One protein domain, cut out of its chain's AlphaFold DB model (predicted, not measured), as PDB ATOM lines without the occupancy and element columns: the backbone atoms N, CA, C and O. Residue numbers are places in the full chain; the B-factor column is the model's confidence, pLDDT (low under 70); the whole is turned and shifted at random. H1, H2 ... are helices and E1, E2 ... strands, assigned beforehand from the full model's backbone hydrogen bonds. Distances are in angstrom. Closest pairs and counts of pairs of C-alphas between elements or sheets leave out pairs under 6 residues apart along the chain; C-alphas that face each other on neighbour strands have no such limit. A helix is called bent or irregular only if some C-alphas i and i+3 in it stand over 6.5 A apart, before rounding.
ATOM      1  N   VAL A 138     106.242 131.364 210.049       97.12
ATOM      2  CA  VAL A 138     105.909 132.099 208.826       97.12
ATOM      3  C   VAL A 138     104.789 131.376 208.094       97.12
ATOM      4  O   VAL A 138     104.725 130.149 208.085       97.12
ATOM      5  N   ALA A 139     103.896 132.141 207.486       96.25
ATOM      6  CA  ALA A 139     102.736 131.635 206.778       96.25
ATOM      7  C   ALA A 139     102.761 132.064 205.312       96.25
ATOM      8  O   ALA A 139     103.077 133.215 204.993       96.25
ATOM      9  N   TYR A 140     102.386 131.145 204.430       94.56
ATOM     10  CA  TYR A 140     102.337 131.353 202.988       94.56
ATOM     11  C   TYR A 140     101.214 130.529 202.355       94.56
ATOM     12  O   TYR A 140     100.604 129.666 202.984       94.56
ATOM     13  N   VAL A 141     100.915 130.823 201.095       92.06
ATOM     14  CA  VAL A 141     100.033 130.003 200.262       92.06
ATOM     15  C   VAL A 141     100.893 129.132 199.351       92.06
ATOM     16  O   VAL A 141     101.720 129.662 198.613       92.06
ATOM     17  N   ASP A 142     100.739 127.816 199.394       89.31
ATOM     18  CA  ASP A 142     101.518 126.914 198.542       89.31
ATOM     19  C   ASP A 142     101.075 126.970 197.061       89.31
ATOM     20  O   ASP A 142     100.123 127.663 196.683       89.31
ATOM     21  N   GLN A 143     101.750 126.208 196.193       84.25
ATOM     22  CA  GLN A 143     101.409 126.130 194.765       84.25
ATOM     23  C   GLN A 143      99.978 125.624 194.496       84.25
ATOM     24  O   GLN A 143      99.420 125.889 193.427       84.25
ATOM     25  N   SER A 144      99.379 124.890 195.437       86.06
ATOM     26  CA  SER A 144      98.014 124.366 195.330       86.06
ATOM     27  C   SER A 144      96.947 125.380 195.761       86.06
ATOM     28  O   SER A 144      95.754 125.152 195.547       86.06
ATOM     29  N   GLY A 145      97.361 126.527 196.309       84.56
ATOM     30  CA  GLY A 145      96.465 127.546 196.843       84.56
ATOM     31  C   GLY A 145      96.055 127.297 198.296       84.56
ATOM     32  O   GLY A 145      95.134 127.957 198.782       84.56
ATOM     33  N   VAL A 146      96.704 126.356 198.986       88.62
ATOM     34  CA  VAL A 146      96.438 126.032 200.391       88.62
ATOM     35  C   VAL A 146      97.295 126.912 201.292       88.62
ATOM     36  O   VAL A 146      98.463 127.166 201.016       88.62
ATOM     37  N   PHE A 147      96.697 127.399 202.378       91.06
ATOM     38  CA  PHE A 147      97.413 128.131 203.417       91.06
ATOM     39  C   PHE A 147      98.246 127.164 204.264       91.06
ATOM     40  O   PHE A 147      97.707 126.188 204.793       91.06
ATOM     41  N   VAL A 148      99.536 127.458 204.402       94.88
ATOM     42  CA  VAL A 148     100.525 126.654 205.120       94.88
ATOM     43  C   VAL A 148     101.248 127.537 206.136       94.88
ATOM     44  O   VAL A 148     101.580 128.686 205.848       94.88
ATOM     45  N   GLU A 149     101.500 126.989 207.323       96.44
ATOM     46  CA  GLU A 149     102.338 127.603 208.355       96.44
ATOM     47  C   GLU A 149     103.582 126.741 208.574       96.44
ATOM     48  O   GLU A 149     103.473 125.558 208.897       96.44
ATOM     49  N   THR A 150     104.760 127.345 208.444       97.06
ATOM     50  CA  THR A 150     106.053 126.709 208.716       97.06
ATOM     51  C   THR A 150     106.648 127.300 209.987       97.06
ATOM     52  O   THR A 150     106.681 128.520 210.176       97.06
ATOM     53  N   LYS A 151     107.123 126.434 210.883       97.25
ATOM     54  CA  LYS A 151     107.809 126.849 212.112       97.25
ATOM     55  C   LYS A 151     109.202 127.380 211.794       97.25
ATOM     56  O   LYS A 151     109.898 126.822 210.954       97.25
ATOM     57  N   VAL A 152     109.629 128.410 212.519       96.56
ATOM     58  CA  VAL A 152     110.976 128.981 212.371       96.56
ATOM     59  C   VAL A 152     112.053 127.951 212.702       96.56
ATOM     60  O   VAL A 152     113.036 127.893 211.979       96.56
ATOM     61  N   ASP A 153     111.830 127.064 213.677       93.94
ATOM     62  CA  ASP A 153     112.766 125.973 213.995       93.94
ATOM     63  C   ASP A 153     113.044 125.062 212.780       93.94
ATOM     64  O   ASP A 153     114.173 124.631 212.571       93.94
ATOM     65  N   ALA A 154     112.053 124.838 211.907       96.00
ATOM     66  CA  ALA A 154     112.270 124.077 210.675       96.00
ATOM     67  C   ALA A 154     113.142 124.845 209.666       96.00
ATOM     68  O   ALA A 154     113.940 124.245 208.955       96.00
ATOM     69  N   LEU A 155     113.029 126.178 209.621       96.88
ATOM     70  CA  LEU A 155     113.884 127.025 208.782       96.88
ATOM     71  C   LEU A 155     115.316 127.111 209.327       96.88
ATOM     72  O   LEU A 155     116.273 127.154 208.554       96.88
ATOM     73  N   VAL A 156     115.452 127.112 210.654       96.69
ATOM     74  CA  VAL A 156     116.733 127.061 211.366       96.69
ATOM     75  C   VAL A 156     117.501 125.798 210.983       96.69
ATOM     76  O   VAL A 156     118.672 125.907 210.630       96.69
ATOM     77  N   GLU A 157     116.847 124.637 210.947       95.38
ATOM     78  CA  GLU A 157     117.473 123.377 210.517       95.38
ATOM     79  C   GLU A 157     117.576 123.227 208.984       95.38
ATOM     80  O   GLU A 157     118.470 122.537 208.487       95.38
ATOM     81  N   TRP A 158     116.721 123.894 208.198       97.06
ATOM     82  CA  TRP A 158     116.765 123.872 206.725       97.06
ATOM     83  C   TRP A 158     118.086 124.402 206.156       97.06
ATOM     84  O   TRP A 158     118.694 123.777 205.281       97.06
ATOM     85  N   GLN A 159     118.535 125.572 206.618       95.31
ATOM     86  CA  GLN A 159     119.723 126.231 206.069       95.31
ATOM     87  C   GLN A 159     120.987 125.356 206.167       95.31
ATOM     88  O   GLN A 159     121.644 125.172 205.139       95.31
ATOM     89  N   PRO A 160     121.361 124.809 207.338       94.75
ATOM     90  CA  PRO A 160     122.529 123.947 207.433       94.75
ATOM     91  C   PRO A 160     122.317 122.609 206.719       94.75
ATOM     92  O   PRO A 160     123.196 122.183 205.968       94.75
ATOM     93  N   SER A 161     121.121 122.016 206.801       93.25
ATOM     94  CA  SER A 161     120.813 120.749 206.118       93.25
ATOM     95  C   SER A 161     120.922 120.839 204.599       93.25
ATOM     96  O   SER A 161     121.407 119.911 203.956       93.25
ATOM     97  N   SER A 162     120.524 121.968 204.010       89.81
ATOM     98  CA  SER A 162     120.602 122.201 202.563       89.81
ATOM     99  C   SER A 162     122.002 122.594 202.065       89.81
ATOM    100  O   SER A 162     122.241 122.593 200.854       89.81
ATOM    101  N   LYS A 163     122.935 122.947 202.964       91.31
ATOM    102  CA  LYS A 163     124.282 123.444 202.617       91.31
ATOM    103  C   LYS A 163     125.418 122.494 202.994       91.31
ATOM    104  O   LYS A 163     126.382 122.390 202.236       91.31
ATOM    105  N   ALA A 164     125.343 121.866 204.162       91.00
ATOM    106  CA  ALA A 164     126.436 121.087 204.741       91.00
ATOM    107  C   ALA A 164     126.240 119.574 204.584       91.00
ATOM    108  O   ALA A 164     127.217 118.847 204.383       91.00
ATOM    109  N   ASN A 165     124.991 119.107 204.629       89.25
ATOM    110  CA  ASN A 165     124.674 117.684 204.657       89.25
ATOM    111  C   ASN A 165     124.485 117.088 203.255       89.25
ATOM    112  O   ASN A 165     124.292 117.785 202.258       89.25
ATOM    113  N   ILE A 166     124.537 115.756 203.187       89.69
ATOM    114  CA  ILE A 166     124.156 114.978 202.003       89.69
ATOM    115  C   ILE A 166     122.904 114.147 202.313       89.69
ATOM    116  O   ILE A 166     122.709 113.766 203.467       89.69
ATOM    117  N   PRO A 167     122.079 113.792 201.307       85.69
ATOM    118  CA  PRO A 167     120.804 113.112 201.550       85.69
ATOM    119  C   PRO A 167     120.899 111.808 202.353       85.69
ATOM    120  O   PRO A 167     119.960 111.460 203.059       85.69
ATOM    121  N   SER A 168     122.019 111.079 202.265       84.69
ATOM    122  CA  SER A 168     122.219 109.826 203.006       84.69
ATOM    123  C   SER A 168     122.356 110.003 204.517       84.69
ATOM    124  O   SER A 168     122.205 109.024 205.241       84.69
ATOM    125  N   ASP A 169     122.669 111.213 204.978       80.69
ATOM    126  CA  ASP A 169     122.904 111.503 206.394       80.69
ATOM    127  C   ASP A 169     121.644 112.032 207.086       80.69
ATOM    128  O   ASP A 169     121.578 112.069 208.312       80.69
ATOM    129  N   LEU A 170     120.650 112.472 206.307       84.12
ATOM    130  CA  LEU A 170     119.469 113.135 206.839       84.12
ATOM    131  C   LEU A 170     118.504 112.115 207.442       84.12
ATOM    132  O   LEU A 170     118.056 111.173 206.781       84.12
ATOM    133  N   THR A 171     118.105 112.358 208.688       87.88
ATOM    134  CA  THR A 171     116.955 111.673 209.281       87.88
ATOM    135  C   THR A 171     115.661 112.102 208.567       87.88
ATOM    136  O   THR A 171     115.637 113.110 207.853       87.88
ATOM    137  N   PRO A 172     114.543 111.372 208.731       91.31
ATOM    138  CA  PRO A 172     113.258 111.798 208.171       91.31
ATOM    139  C   PRO A 172     112.831 113.210 208.604       91.31
ATOM    140  O   PRO A 172     112.269 113.945 207.803       91.31
ATOM    141  N   GLU A 173     113.138 113.600 209.841       89.44
ATOM    142  CA  GLU A 173     112.862 114.942 210.367       89.44
ATOM    143  C   GLU A 173     113.657 116.019 209.620       89.44
ATOM    144  O   GLU A 173     113.088 116.996 209.143       89.44
ATOM    145  N   TYR A 174     114.948 115.779 209.392       90.06
ATOM    146  CA  TYR A 174     115.789 116.683 208.616       90.06
ATOM    147  C   TYR A 174     115.368 116.805 207.149       90.06
ATOM    148  O   TYR A 174     115.439 117.891 206.576       90.06
ATOM    149  N   ASN A 175     114.887 115.717 206.538       92.69
ATOM    150  CA  ASN A 175     114.303 115.792 205.198       92.69
ATOM    151  C   ASN A 175     113.064 116.703 205.186       92.69
ATOM    152  O   ASN A 175     112.926 117.513 204.273       92.69
ATOM    153  N   GLN A 176     112.219 116.640 206.221       94.75
ATOM    154  CA  GLN A 176     111.067 117.536 206.338       94.75
ATOM    155  C   GLN A 176     111.493 119.001 206.485       94.75
ATOM    156  O   GLN A 176     110.896 119.867 205.858       94.75
ATOM    157  N   HIS A 177     112.545 119.295 207.254       95.19
ATOM    158  CA  HIS A 177     113.091 120.655 207.336       95.19
ATOM    159  C   HIS A 177     113.569 121.163 205.973       95.19
ATOM    160  O   HIS A 177     113.287 122.307 205.614       95.19
ATOM    161  N   VAL A 178     114.239 120.307 205.192       95.38
ATOM    162  CA  VAL A 178     114.653 120.645 203.824       95.38
ATOM    163  C   VAL A 178     113.438 120.990 202.955       95.38
ATOM    164  O   VAL A 178     113.416 122.052 202.336       95.38
ATOM    165  N   GLU A 179     112.409 120.142 202.959       94.88
ATOM    166  CA  GLU A 179     111.173 120.357 202.195       94.88
ATOM    167  C   GLU A 179     110.435 121.638 202.614       94.88
ATOM    168  O   GLU A 179     110.064 122.453 201.764       94.88
ATOM    169  N   ASP A 180     110.254 121.845 203.919       95.19
ATOM    170  CA  ASP A 180     109.538 122.995 204.471       95.19
ATOM    171  C   ASP A 180     110.245 124.311 204.128       95.19
ATOM    172  O   ASP A 180     109.604 125.289 203.728       95.19
ATOM    173  N   GLY A 181     111.571 124.352 204.277       96.44
ATOM    174  CA  GLY A 181     112.344 125.548 203.971       96.44
ATOM    175  C   GLY A 181     112.471 125.815 202.474       96.44
ATOM    176  O   GLY A 181     112.394 126.978 202.073       96.44
ATOM    177  N   ASP A 182     112.558 124.780 201.633       96.69
ATOM    178  CA  ASP A 182     112.528 124.939 200.175       96.69
ATOM    179  C   ASP A 182     111.184 125.512 199.703       96.69
ATOM    180  O   ASP A 182     111.164 126.392 198.841       96.69
ATOM    181  N   ALA A 183     110.069 125.104 200.317       95.94
ATOM    182  CA  ALA A 183     108.749 125.655 200.018       95.94
ATOM    183  C   ALA A 183     108.637 127.146 200.390       95.94
ATOM    184  O   ALA A 183     108.127 127.954 199.609       95.94
ATOM    185  N   VAL A 184     109.174 127.553 201.548       96.62
ATOM    186  CA  VAL A 184     109.238 128.976 201.924       96.62
ATOM    187  C   VAL A 184     110.184 129.744 200.994       96.62
ATOM    188  O   VAL A 184     109.848 130.846 200.548       96.62
ATOM    189  N   ALA A 185     111.342 129.175 200.655       96.75
ATOM    190  CA  ALA A 185     112.329 129.785 199.766       96.75
ATOM    191  C   ALA A 185     111.822 129.929 198.324       96.75
ATOM    192  O   ALA A 185     112.200 130.887 197.648       96.75
ATOM    193  N   GLU A 186     110.939 129.049 197.852       95.50
ATOM    194  CA  GLU A 186     110.284 129.193 196.550       95.50
ATOM    195  C   GLU A 186     109.422 130.463 196.496       95.50
ATOM    196  O   GLU A 186     109.417 131.192 195.500       95.50
ATOM    197  N   VAL A 187     108.730 130.770 197.596       94.44
ATOM    198  CA  VAL A 187     107.858 131.941 197.696       94.44
ATOM    199  C   VAL A 187     108.659 133.210 197.981       94.44
ATOM    200  O   VAL A 187     108.569 134.193 197.243       94.44
ATOM    201  N   ALA A 188     109.445 133.210 199.058       95.19
ATOM    202  CA  ALA A 188     110.159 134.381 199.558       95.19
ATOM    203  C   ALA A 188     111.482 134.641 198.825       95.19
ATOM    204  O   ALA A 188     111.931 135.784 198.753       95.19
ATOM    205  N   GLY A 189     112.066 133.630 198.183       96.25
ATOM    206  CA  GLY A 189     113.440 133.639 197.681       96.25
ATOM    207  C   GLY A 189     114.435 133.192 198.755       96.25
ATOM    208  O   GLY A 189     114.370 133.658 199.890       96.25
ATOM    209  N   LYS A 190     115.386 132.328 198.378       96.50
ATOM    210  CA  LYS A 190     116.416 131.770 199.274       96.50
ATOM    211  C   LYS A 190     117.157 132.843 200.082       96.50
ATOM    212  O   LYS A 190     117.226 132.738 201.300       96.50
ATOM    213  N   ASP A 191     117.622 133.901 199.419       96.75
ATOM    214  CA  ASP A 191     118.375 134.984 200.066       96.75
ATOM    215  C   ASP A 191     117.560 135.707 201.151       96.75
ATOM    216  O   ASP A 191     118.110 136.110 202.170       96.75
ATOM    217  N   ALA A 192     116.242 135.845 200.964       97.56
ATOM    218  CA  ALA A 192     115.376 136.483 201.953       97.56
ATOM    219  C   ALA A 192     115.206 135.612 203.204       97.56
ATOM    220  O   ALA A 192     115.195 136.136 204.316       97.56
ATOM    221  N   VAL A 193     115.100 134.288 203.034       97.81
ATOM    222  CA  VAL A 193     115.024 133.347 204.163       97.81
ATOM    223  C   VAL A 193     116.345 133.333 204.930       97.81
ATOM    224  O   VAL A 193     116.339 133.447 206.152       97.81
ATOM    225  N   GLU A 194     117.479 133.256 204.229       97.69
ATOM    226  CA  GLU A 194     118.804 133.259 204.861       97.69
ATOM    227  C   GLU A 194     119.099 134.574 205.598       97.69
ATOM    228  O   GLU A 194     119.603 134.545 206.720       97.69
ATOM    229  N   GLU A 195     118.743 135.727 205.027       98.06
ATOM    230  CA  GLU A 195     118.917 137.020 205.699       98.06
ATOM    231  C   GLU A 195     118.018 137.143 206.936       98.06
ATOM    232  O   GLU A 195     118.450 137.639 207.980       98.06
ATOM    233  N   ALA A 196     116.779 136.648 206.866       98.31
ATOM    234  CA  ALA A 196     115.894 136.606 208.026       98.31
ATOM    235  C   ALA A 196     116.457 135.696 209.126       98.31
ATOM    236  O   ALA A 196     116.464 136.088 210.294       98.31
ATOM    237  N   LEU A 197     116.977 134.514 208.771       98.00
ATOM    238  CA  LEU A 197     117.614 133.595 209.722       98.00
ATOM    239  C   LEU A 197     118.835 134.234 210.385       98.00
ATOM    240  O   LEU A 197     119.015 134.131 211.597       98.00
ATOM    241  N   LYS A 198     119.632 134.971 209.613       97.31
ATOM    242  CA  LYS A 198     120.814 135.678 210.105       97.31
ATOM    243  C   LYS A 198     120.491 136.841 211.039       97.31
ATOM    244  O   LYS A 198     121.184 137.046 212.033       97.31
ATOM    245  N   THR A 199     119.467 137.626 210.714       97.62
ATOM    246  CA  THR A 199     119.106 138.851 211.453       97.62
ATOM    247  C   THR A 199     118.111 138.613 212.585       97.62
ATOM    248  O   THR A 199     118.014 139.434 213.497       97.62
ATOM    249  N   GLY A 200     117.373 137.504 212.542       97.75
ATOM    250  CA  GLY A 200     116.267 137.216 213.451       97.75
ATOM    251  C   GLY A 200     114.930 137.833 213.021       97.75
ATOM    252  O   GLY A 200     113.950 137.733 213.769       97.75
ATOM    253  N   ASP A 201     114.863 138.479 211.848       98.31
ATOM    254  CA  ASP A 201     113.689 139.229 211.384       98.31
ATOM    255  C   ASP A 201     112.684 138.379 210.586       98.31
ATOM    256  O   ASP A 201     112.498 138.519 209.374       98.31
ATOM    257  N   MET A 202     111.986 137.497 211.297       98.38
ATOM    258  CA  MET A 202     110.930 136.649 210.733       98.38
ATOM    259  C   MET A 202     109.663 137.435 210.374       98.38
ATOM    260  O   MET A 202     108.943 137.070 209.444       98.38
ATOM    261  N   VAL A 203     109.392 138.549 211.062       97.94
ATOM    262  CA  VAL A 203     108.297 139.463 210.698       97.94
ATOM    263  C   VAL A 203     108.574 140.138 209.351       97.94
ATOM    264  O   VAL A 203     107.665 140.214 208.521       97.94
ATOM    265  N   GLY A 204     109.807 140.585 209.103       97.75
ATOM    266  CA  GLY A 204     110.229 141.101 207.799       97.75
ATOM    267  C   GLY A 204     110.064 140.060 206.689       97.75
ATOM    268  O   GLY A 204     109.469 140.356 205.649       97.75
ATOM    269  N   LEU A 205     110.465 138.809 206.943       98.31
ATOM    270  CA  LEU A 205     110.229 137.693 206.019       98.31
ATOM    271  C   LEU A 205     108.732 137.487 205.727       98.31
ATOM    272  O   LEU A 205     108.335 137.360 204.569       98.31
ATOM    273  N   GLN A 206     107.879 137.513 206.755       97.94
ATOM    274  CA  GLN A 206     106.429 137.388 206.591       97.94
ATOM    275  C   GLN A 206     105.841 138.504 205.713       97.94
ATOM    276  O   GLN A 206     104.958 138.245 204.889       97.94
ATOM    277  N   GLN A 207     106.314 139.742 205.875       96.62
ATOM    278  CA  GLN A 207     105.887 140.870 205.042       96.62
ATOM    279  C   GLN A 207     106.305 140.679 203.581       96.62
ATOM    280  O   GLN A 207     105.510 140.952 202.680       96.62
ATOM    281  N   GLU A 208     107.507 140.157 203.341       95.94
ATOM    282  CA  GLU A 208     108.004 139.866 201.996       95.94
ATOM    283  C   GLU A 208     107.184 138.765 201.304       95.94
ATOM    284  O   GLU A 208     106.793 138.921 200.142       95.94
ATOM    285  N   ILE A 209     106.835 137.693 202.027       96.00
ATOM    286  CA  ILE A 209     105.926 136.641 201.539       96.00
ATOM    287  C   ILE A 209     104.582 137.252 201.125       96.00
ATOM    288  O   ILE A 209     104.120 137.041 199.999       96.00
ATOM    289  N   ILE A 210     103.971 138.059 202.002       92.88
ATOM    290  CA  ILE A 210     102.696 138.731 201.713       92.88
ATOM    291  C   ILE A 210     102.839 139.599 200.464       92.88
ATOM    292  O   ILE A 210     102.017 139.497 199.558       92.88
ATOM    293  N   ARG A 211     103.895 140.413 200.369       92.69
ATOM    294  CA  ARG A 211     104.143 141.298 199.225       92.69
ATOM    295  C   ARG A 211     104.209 140.526 197.904       92.69
ATOM    296  O   ARG A 211     103.640 140.979 196.911       92.69
ATOM    297  N   LYS A 212     104.871 139.366 197.886       92.25
ATOM    298  CA  LYS A 212     105.007 138.526 196.684       92.25
ATOM    299  C   LYS A 212     103.721 137.795 196.307       92.25
ATOM    300  O   LYS A 212     103.429 137.662 195.119       92.25
ATOM    301  N   GLN A 213     102.939 137.347 197.286       90.88
ATOM    302  CA  GLN A 213     101.728 136.555 197.036       90.88
ATOM    303  C   GLN A 213     100.454 137.396 196.888       90.88
ATOM    304  O   GLN A 213      99.496 136.949 196.251       90.88
ATOM    305  N   LEU A 214     100.441 138.629 197.403       86.00
ATOM    306  CA  LEU A 214      99.285 139.527 197.375       86.00
ATOM    307  C   LEU A 214      98.676 139.693 195.968       86.00
ATOM    308  O   LEU A 214      97.454 139.572 195.856       86.00
ATOM    309  N   PRO A 215      99.445 139.881 194.874       84.62
ATOM    310  CA  PRO A 215      98.859 139.987 193.536       84.62
ATOM    311  C   PRO A 215      98.096 138.729 193.099       84.62
ATOM    312  O   PRO A 215      97.028 138.832 192.491       84.62
ATOM    313  N   ALA A 216      98.617 137.540 193.417       79.69
ATOM    314  CA  ALA A 216      97.978 136.270 193.078       79.69
ATOM    315  C   ALA A 216      96.695 136.054 193.896       79.69
ATOM    316  O   ALA A 216      95.667 135.673 193.332       79.69
ATOM    317  N   ILE A 217      96.733 136.384 195.190       76.88
ATOM    318  CA  ILE A 217      95.582 136.301 196.099       76.88
ATOM    319  C   ILE A 217      94.468 137.262 195.656       76.88
ATOM    320  O   ILE A 217      93.315 136.849 195.524       76.88
ATOM    321  N   LEU A 218      94.796 138.524 195.359       78.81
ATOM    322  CA  LEU A 218      93.816 139.517 194.898       78.81
ATOM    323  C   LEU A 218      93.174 139.101 193.568       78.81
ATOM    324  O   LEU A 218      91.950 139.156 193.428       78.81
ATOM    325  N   LYS A 219      93.984 138.603 192.624       76.75
ATOM    326  CA  LYS A 219      93.496 138.067 191.349       76.75
ATOM    327  C   LYS A 219      92.539 136.888 191.556       76.75
ATOM    328  O   LYS A 219      91.495 136.850 190.908       76.75
ATOM    329  N   ALA A 220      92.864 135.952 192.450       75.06
ATOM    330  CA  ALA A 220      92.004 134.813 192.773       75.06
ATOM    331  C   ALA A 220      90.683 135.245 193.436       75.06
ATOM    332  O   ALA A 220      89.634 134.669 193.155       75.06
ATOM    333  N   ALA A 221      90.710 136.304 194.248       75.44
ATOM    334  CA  ALA A 221      89.531 136.878 194.894       75.44
ATOM    335  C   ALA A 221      88.648 137.728 193.954       75.44
ATOM    336  O   ALA A 221      87.635 138.275 194.392       75.44
ATOM    337  N   GLY A 222      89.014 137.881 192.674       72.88
ATOM    338  CA  GLY A 222      88.298 138.747 191.730       72.88
ATOM    339  C   GLY A 222      88.417 140.240 192.057       72.88
ATOM    340  O   GLY A 222      87.662 141.055 191.524       72.88
TER     341      GLY A 222
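AT A GLANCE: This is residues 138 to 222 of the 234 residues of an uncharacterized protein of Candidatus Peribacteria bacterium RIFCSPHIGHO2_01_FULL_51_35 (UniProt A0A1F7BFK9). A two-stranded hairpin, E1 and E2, runs straight into helix H1, and H2 crosses H1 and packs with residues 177 to 188 near the hairpin. H3 and H4 form a helical hairpin beyond this, with H4 alongside E1, on the strand's side away from E2. The printed part has 85 residues, with two named strands and four named helices in the order E1, E2, H1, H2, H3, H4; the sheet, E1 - E2, is antiparallel and the class is mostly helix. The whole is compact, with a radius of gyration of the C-alphas of 13.4 A, yet elongated in outline, spanning 46 by 28 by 17 A.

IN THESE COORDINATES: E1, residues 138 to 141, begins with C-alpha 138 at (105.909, 132.099, 208.826). E2 is residues 147 to 151. H1, residues 152 to 163, is 17.4 A long; it is neither bent nor irregular, but only just: C-alphas 156 and 159 are 6.1 A apart. H2, residues 172 to 188, is 24.4 A long and begins with C-alpha 172 at (113.258, 111.798, 208.171). H3 is residues 190 to 199, 14.3 A long. H4, residues 202 to 220, is 26.2 A long and ends with C-alpha 220 at (92.004, 134.813, 192.773). H4 is irregular, with C-alphas 212 and 215 7.1 A apart, and has a kink of 44 degrees near residue 213.

HOW THE PARTS SIT: E1 and E2 are a hairpin, antiparallel at 155 degrees, with N 138 and O 150 at 2.9 A and N 148 and O 140 at 2.8 A, within hydrogen-bond range. The closest C-alphas of E1 and H4 are those of Val 138 and Gln 206, 5.8 A apart. The closest C-alphas of E2 and H2 are those of Thr 150 and Asp 180, 6.6 A apart. H1 and H2 touch, closest at the C-alphas of Trp 158 and Val 178, 4.8 A, about perpendicular at 84 degrees. H1 touches H3 with residues 155 to 159 alone, at a steep tilt of 61 degrees, opposite ways; the C-alphas of Val 156 and Leu 197 are closest, at 6.8 A. H2 and H3 touch only at the corner, closest at the C-alphas of Ala 185 and Val 193, 6.3 A. H2 touches H4 with residues 187 to 188 alone, the C-alphas of Ala 188 and Ile 209 being closest at 5.2 A. H3 and H4 are a helical hairpin and touch, opposite ways at a shallow tilt of 33 degrees, only just of that class; their closest C-alphas, of Ala 196 and Met 202, are 5.7 A apart. E2 and H4 are apart. In H3 every O i to N i+4 pair is within hydrogen-bond range; the counts are 7 of 8 in H1, 12 of 13 in H2 and 13 of 15 in H4.

THE WHOLE: The two C-alphas farthest apart are those of Asp 169 and Gly 222, 46.4 A. The printed part has no cut, and no link is long. The mean pLDDT of the printed part is 92.3, and no printed residue is under 70.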